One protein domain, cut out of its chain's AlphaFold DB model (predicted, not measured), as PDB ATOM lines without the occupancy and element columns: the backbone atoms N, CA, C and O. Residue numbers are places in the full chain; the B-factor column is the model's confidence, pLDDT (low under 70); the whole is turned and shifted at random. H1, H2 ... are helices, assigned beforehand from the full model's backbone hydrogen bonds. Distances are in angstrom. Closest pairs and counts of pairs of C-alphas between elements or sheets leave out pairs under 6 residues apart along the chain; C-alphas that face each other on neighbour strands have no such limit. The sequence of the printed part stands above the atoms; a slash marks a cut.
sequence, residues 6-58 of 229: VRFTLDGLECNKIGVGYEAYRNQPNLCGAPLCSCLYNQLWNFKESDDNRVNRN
ATOM      1  N   VAL A   6     210.436 169.989 247.500       97.06
ATOM      2  CA  VAL A   6     210.286 168.854 246.571       97.06
ATOM      3  C   VAL A   6     211.553 167.996 246.443       97.06
ATOM      4  O   VAL A   6     211.465 166.831 246.060       97.06
ATOM      5  N   ARG A   7     212.730 168.542 246.783       96.88
ATOM      6  CA  ARG A   7     214.015 167.825 246.738       96.88
ATOM      7  C   ARG A   7     214.219 166.869 247.914       96.88
ATOM      8  O   ARG A   7     215.175 166.101 247.894       96.88
ATOM      9  N   PHE A   8     213.354 166.919 248.925       98.00
ATOM     10  CA  PHE A   8     213.444 166.098 250.128       98.00
ATOM     11  C   PHE A   8     212.442 164.944 250.090       98.00
ATOM     12  O   PHE A   8     211.330 165.090 249.582       98.00
ATOM     13  N   THR A   9     212.831 163.819 250.681       97.69
ATOM     14  CA  THR A   9     211.947 162.718 251.079       97.69
ATOM     15  C   THR A   9     212.013 162.629 252.598       97.69
ATOM     16  O   THR A   9     213.085 162.464 253.173       97.69
ATOM     17  N   LEU A  10     210.883 162.863 253.264       96.50
ATOM     18  CA  LEU A  10     210.832 162.901 254.732       96.50
ATOM     19  C   LEU A  10     210.548 161.519 255.331       96.50
ATOM     20  O   LEU A  10     210.904 161.261 256.475       96.50
ATOM     21  N   ASP A  11     209.912 160.653 254.550       96.88
ATOM     22  CA  ASP A  11     209.663 159.243 254.841       96.88
ATOM     23  C   ASP A  11     210.821 158.332 254.398       96.88
ATOM     24  O   ASP A  11     210.907 157.187 254.833       96.88
ATOM     25  N   GLY A  12     211.727 158.835 253.554       97.31
ATOM     26  CA  GLY A  12     212.882 158.099 253.049       97.31
ATOM     27  C   GLY A  12     212.541 157.059 251.979       97.31
ATOM     28  O   GLY A  12     213.382 156.203 251.694       97.31
ATOM     29  N   LEU A  13     211.341 157.112 251.392       97.50
ATOM     30  CA  LEU A  13     210.840 156.117 250.434       97.50
ATOM     31  C   LEU A  13     211.100 156.483 248.967       97.50
ATOM     32  O   LEU A  13     210.920 155.647 248.081       97.50
ATOM     33  N   GLU A  14     211.567 157.701 248.692       97.19
ATOM     34  CA  GLU A  14     211.862 158.149 247.331       97.19
ATOM     35  C   GLU A  14     213.370 158.163 247.038       97.19
ATOM     36  O   GLU A  14     214.164 158.802 247.730       97.19
ATOM     37  N   CYS A  15     213.765 157.496 245.953       96.69
ATOM     38  CA  CYS A  15     215.128 157.546 245.433       96.69
ATOM     39  C   CYS A  15     215.508 158.935 244.899       96.69
ATOM     40  O   CYS A  15     214.665 159.686 244.409       96.69
ATOM     41  N   ASN A  16     216.811 159.234 244.891       96.62
ATOM     42  CA  ASN A  16     217.386 160.459 244.317       96.62
ATOM     43  C   ASN A  16     216.816 161.761 244.908       96.62
ATOM     44  O   ASN A  16     216.702 162.776 244.208       96.62
ATOM     45  N   LYS A  17     216.455 161.717 246.192       97.69
ATOM     46  CA  LYS A  17     216.051 162.859 247.012       97.69
ATOM     47  C   LYS A  17     216.882 162.914 248.291       97.69
ATOM     48  O   LYS A  17     217.428 161.908 248.748       97.69
ATOM     49  N   ILE A  18     216.968 164.101 248.880       98.38
ATOM     50  CA  ILE A  18     217.651 164.320 250.154       98.38
ATOM     51  C   ILE A  18     216.860 163.602 251.252       98.38
ATOM     52  O   ILE A  18     215.681 163.900 251.446       98.38
ATOM     53  N   GLY A  19     217.521 162.692 251.970       97.50
ATOM     54  CA  GLY A  19     216.897 161.881 253.024       97.50
ATOM     55  C   GLY A  19     216.517 160.459 252.601       97.50
ATOM     56  O   GLY A  19     215.813 159.790 253.349       97.50
ATOM     57  N   VAL A  20     216.967 159.992 251.425       97.69
ATOM     58  CA  VAL A  20     216.716 158.622 250.947       97.69
ATOM     59  C   VAL A  20     217.104 157.572 251.997       97.69
ATOM     60  O   VAL A  20     218.199 157.605 252.563       97.69
ATOM     61  N   GLY A  21     216.185 156.646 252.268       97.00
ATOM     62  CA  GLY A  21     216.336 155.603 253.273       97.00
ATOM     63  C   GLY A  21     216.754 154.253 252.693       97.00
ATOM     64  O   GLY A  21     216.788 154.030 251.480       97.00
ATOM     65  N   TYR A  22     217.035 153.305 253.590       97.25
ATOM     66  CA  TYR A  22     217.416 151.938 253.223       97.25
ATOM     67  C   TYR A  22     216.345 151.215 252.402       97.25
ATOM     68  O   TYR A  22     216.681 150.436 251.513       97.25
ATOM     69  N   GLU A  23     215.066 151.456 252.698       96.69
ATOM     70  CA  GLU A  23     213.950 150.798 252.018       96.69
ATOM     71  C   GLU A  23     213.859 151.211 250.545       96.69
ATOM     72  O   GLU A  23     213.805 150.338 249.678       96.69
ATOM     73  N   ALA A  24     213.956 152.512 250.250       96.75
ATOM     74  CA  ALA A  24     214.002 153.021 248.881       96.75
ATOM     75  C   ALA A  24     215.183 152.440 248.093       96.75
ATOM     76  O   ALA A  24     215.017 151.970 246.968       96.75
ATOM     77  N   TYR A  25     216.374 152.417 248.702       96.12
ATOM     78  CA  TYR A  25     217.575 151.889 248.060       96.12
ATOM     79  C   TYR A  25     217.486 150.382 247.781       96.12
ATOM     80  O   TYR A  25     217.863 149.926 246.701       96.12
ATOM     81  N   ARG A  26     216.974 149.600 248.740       95.81
ATOM     82  CA  ARG A  26     216.838 148.142 248.616       95.81
ATOM     83  C   ARG A  26     215.772 147.744 247.600       95.81
ATOM     84  O   ARG A  26     215.969 146.773 246.874       95.81
ATOM     85  N   ASN A  27     214.660 148.474 247.565       94.81
ATOM     86  CA  ASN A  27     213.515 148.170 246.711       94.81
ATOM     87  C   ASN A  27     213.600 148.848 245.334       94.81
ATOM     88  O   ASN A  27     212.615 148.853 244.593       94.81
ATOM     89  N   GLN A  28     214.755 149.418 244.972       93.81
ATOM     90  CA  GLN A  28     214.913 150.055 243.673       93.81
ATOM     91  C   GLN A  28     214.770 149.037 242.526       93.81
ATOM     92  O   GLN A  28     215.233 147.892 242.631       93.81
ATOM     93  N   PRO A  29     214.144 149.434 241.406       93.81
ATOM     94  CA  PRO A  29     213.951 148.542 240.275       93.81
ATOM     95  C   PRO A  29     215.300 148.127 239.682       93.81
ATOM     96  O   PRO A  29     216.167 148.963 239.441       93.81
ATOM     97  N   ASN A  30     215.454 146.828 239.412       93.31
ATOM     98  CA  ASN A  30     216.658 146.255 238.806       93.31
ATOM     99  C   ASN A  30     217.963 146.582 239.567       93.31
ATOM    100  O   ASN A  30     218.980 146.873 238.944       93.31
ATOM    101  N   LEU A  31     217.950 146.515 240.906       92.69
ATOM    102  CA  LEU A  31     219.097 146.835 241.774       92.69
ATOM    103  C   LEU A  31     220.440 146.266 241.273       92.69
ATOM    104  O   LEU A  31     221.423 146.993 241.197       92.69
ATOM    105  N   CYS A  32     220.487 144.979 240.909       93.25
ATOM    106  CA  CYS A  32     221.728 144.315 240.490       93.25
ATOM    107  C   CYS A  32     222.200 144.697 239.078       93.25
ATOM    108  O   CYS A  32     223.361 144.472 238.752       93.25
ATOM    109  N   GLY A  33     221.311 145.229 238.235       94.69
ATOM    110  CA  GLY A  33     221.634 145.706 236.888       94.69
ATOM    111  C   GLY A  33     221.718 147.230 236.781       94.69
ATOM    112  O   GLY A  33     222.018 147.748 235.707       94.69
ATOM    113  N   ALA A  34     221.422 147.955 237.861       93.75
ATOM    114  CA  ALA A  34     221.474 149.405 237.896       93.75
ATOM    115  C   ALA A  34     222.929 149.899 238.009       93.75
ATOM    116  O   ALA A  34     223.770 149.227 238.612       93.75
ATOM    117  N   PRO A  35     223.248 151.091 237.472       94.69
ATOM    118  CA  PRO A  35     224.564 151.688 237.644       94.69
ATOM    119  C   PRO A  35     224.936 151.859 239.119       94.69
ATOM    120  O   PRO A  35     224.073 152.049 239.985       94.69
ATOM    121  N   LEU A  36     226.240 151.855 239.397       92.19
ATOM    122  CA  LEU A  36     226.762 152.165 240.724       92.19
ATOM    123  C   LEU A  36     226.242 153.537 241.195       92.19
ATOM    124  O   LEU A  36     226.171 154.480 240.410       92.19
ATOM    125  N   CYS A  37     225.889 153.637 242.480       91.62
ATOM    126  CA  CYS A  37     225.285 154.824 243.106       91.62
ATOM    127  C   CYS A  37     223.888 155.220 242.587       91.62
ATOM    128  O   CYS A  37     223.392 156.297 242.928       91.62
ATOM    129  N   SER A  38     223.211 154.346 241.837       94.25
ATOM    130  CA  SER A  38     221.770 154.471 241.588       94.25
ATOM    131  C   SER A  38     220.984 154.653 242.894       94.25
ATOM    132  O   SER A  38     221.379 154.160 243.952       94.25
ATOM    133  N   CYS A  39     219.892 155.424 242.826       96.31
ATOM    134  CA  CYS A  39     219.055 155.846 243.958       96.31
ATOM    135  C   CYS A  39     219.701 156.851 244.944       96.31
ATOM    136  O   CYS A  39     218.988 157.442 245.756       96.31
ATOM    137  N   LEU A  40     221.010 157.126 244.842       96.25
ATOM    138  CA  LEU A  40     221.761 157.993 245.763       96.25
ATOM    139  C   LEU A  40     222.174 159.348 245.153       96.25
ATOM    140  O   LEU A  40     223.089 159.997 245.655       96.25
ATOM    141  N   TYR A  41     221.517 159.793 244.078       94.94
ATOM    142  CA  TYR A  41     221.768 161.108 243.472       94.94
ATOM    143  C   TYR A  41     221.035 162.244 244.206       94.94
ATOM    144  O   TYR A  41     220.175 161.999 245.050       94.94
ATOM    145  N   ASN A  42     221.357 163.498 243.863       96.25
ATOM    146  CA  ASN A  42     220.733 164.719 244.401       96.25
ATOM    147  C   ASN A  42     220.791 164.823 245.933       96.25
ATOM    148  O   ASN A  42     219.824 165.204 246.591       96.25
ATOM    149  N   GLN A  43     221.934 164.468 246.504       97.25
ATOM    150  CA  GLN A  43     222.215 164.632 247.922       97.25
ATOM    151  C   GLN A  43     222.812 166.016 248.194       97.25
ATOM    152  O   GLN A  43     223.209 166.741 247.280       97.25
ATOM    153  N   LEU A  44     222.914 166.386 249.474       97.94
ATOM    154  CA  LEU A  44     223.429 167.694 249.905       97.94
ATOM    155  C   LEU A  44     224.790 168.043 249.280       97.94
ATOM    156  O   LEU A  44     225.016 169.190 248.898       97.94
ATOM    157  N   TRP A  45     225.678 167.055 249.143       95.94
ATOM    158  CA  TRP A  45     227.001 167.248 248.550       95.94
ATOM    159  C   TRP A  45     226.941 167.548 247.046       95.94
ATOM    160  O   TRP A  45     227.740 168.351 246.578       95.94
ATOM    161  N   ASN A  46     225.967 167.001 246.305       95.56
ATOM    162  CA  ASN A  46     225.796 167.295 244.878       95.56
ATOM    163  C   ASN A  46     225.435 168.769 244.654       95.56
ATOM    164  O   ASN A  46     225.979 169.422 243.766       95.56
ATOM    165  N   PHE A  47     224.535 169.313 245.479       96.62
ATOM    166  CA  PHE A  47     224.151 170.726 245.405       96.62
ATOM    167  C   PHE A  47     225.297 171.649 245.813       96.62
ATOM    168  O   PHE A  47     225.514 172.680 245.179       96.62
ATOM    169  N   LYS A  48     226.065 171.258 246.837       96.06
ATOM    170  CA  LYS A  48     227.258 171.995 247.257       96.06
ATOM    171  C   LYS A  48     228.319 172.032 246.153       96.06
ATOM    172  O   LYS A  48     228.791 173.111 245.820       96.06
ATOM    173  N   GLU A  49     228.632 170.890 245.545       96.19
ATOM    174  CA  GLU A  49     229.588 170.798 244.436       96.19
ATOM    175  C   GLU A  49     229.128 171.608 243.212       96.19
ATOM    176  O   GLU A  49     229.924 172.292 242.568       96.19
ATOM    177  N   SER A  50     227.828 171.580 242.901       95.31
ATOM    178  CA  SER A  50     227.252 172.406 241.837       95.31
ATOM    179  C   SER A  50     227.476 173.899 242.094       95.31
ATOM    180  O   SER A  50     227.933 174.612 241.199       95.31
ATOM    181  N   ASP A  51     227.242 174.367 243.321       95.94
ATOM    182  CA  ASP A  51     227.484 175.761 243.695       95.94
ATOM    183  C   ASP A  51     228.966 176.124 243.729       95.94
ATOM    184  O   ASP A  51     229.325 177.213 243.287       95.94
ATOM    185  N   ASP A  52     229.838 175.225 244.180       94.81
ATOM    186  CA  ASP A  52     231.284 175.456 244.158       94.81
ATOM    187  C   ASP A  52     231.777 175.654 242.715       94.81
ATOM    188  O   ASP A  52     232.547 176.574 242.435       94.81
ATOM    189  N   ASN A  53     231.249 174.882 241.759       94.50
ATOM    190  CA  ASN A  53     231.523 175.079 240.334       94.50
ATOM    191  C   ASN A  53     231.025 176.433 239.804       94.50
ATOM    192  O   ASN A  53     231.696 177.041 238.968       94.50
ATOM    193  N   ARG A  54     229.868 176.921 240.272       92.06
ATOM    194  CA  ARG A  54     229.334 178.245 239.899       92.06
ATOM    195  C   ARG A  54     230.192 179.370 240.469       92.06
ATOM    196  O   ARG A  54     230.594 180.263 239.726       92.06
ATOM    197  N   VAL A  55     230.543 179.285 241.749       92.00
ATOM    198  CA  VAL A  55     231.400 180.268 242.429       92.00
ATOM    199  C   VAL A  55     232.775 180.335 241.766       92.00
ATOM    200  O   VAL A  55     233.254 181.429 241.475       92.00
ATOM    201  N   ASN A  56     233.367 179.190 241.415       92.19
ATOM    202  CA  ASN A  56     234.636 179.134 240.679       92.19
ATOM    203  C   ASN A  56     234.565 179.803 239.293       92.19
ATOM    204  O   ASN A  56     235.590 180.206 238.746       92.19
ATOM    205  N   ARG A  57     233.363 179.945 238.722       88.75
ATOM    206  CA  ARG A  57     233.092 180.654 237.459       88.75
ATOM    207  C   ARG A  57     232.618 182.098 237.671       88.75
ATOM    208  O   ARG A  57     232.145 182.723 236.724       88.75
ATOM    209  N   ASN A  58     232.733 182.637 238.888       87.25
ATOM    210  CA  ASN A  58     232.217 183.955 239.278       87.25
ATOM    211  C   ASN A  58     230.709 184.123 239.021       87.25
ATOM    212  O   ASN A  58     230.238 185.212 238.700       87.25
TER     213      ASN A  58
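This is residues 6 to 58 of the 229 residues of the protein "HAP2-GCS1 domain-containing protein" of Hordeum vulgare subsp. vulgare (UniProt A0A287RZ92). With little regular structure, this is a small body of loops with one short helix, H1, in it, and a free arm, residues 46 to 58, that sticks out from this body and of which residues 46 to 56 belong to the longer helix, H2. The printed part has 53 residues with two named helices, H1 then H2, and no named strand; the class is all helix, though the named elements hold only 18 residues. The whole is loose, with a radius of gyration of the C-alphas of 13.2 A, and flat, spanning 41 by 26 by 13 A.

Residues 6 to 21 hold no named element. H1, residues 22 to 26, and H2, residues 44 to 56, are apart, with no C-alpha of the one within 8 A of the other. Every O i to N i+4 pair is within hydrogen-bond range in H1 and H2.

H1 begins at C-alpha 22, (217.416, 151.938, 253.223), and is 6.0 A long from first to last C-alpha. H2 runs 18.5 A from C-alpha 44, (223.429, 167.694, 249.905), to C-alpha 56, (234.636, 179.134, 240.679).

The C-alphas of Asn 27 and Asn 58, the two farthest apart, are 41.1 A apart. The link from H1 to H2 is long, with 17 residues. The printed part has no cut, and no printed residue is under 70 in pLDDT.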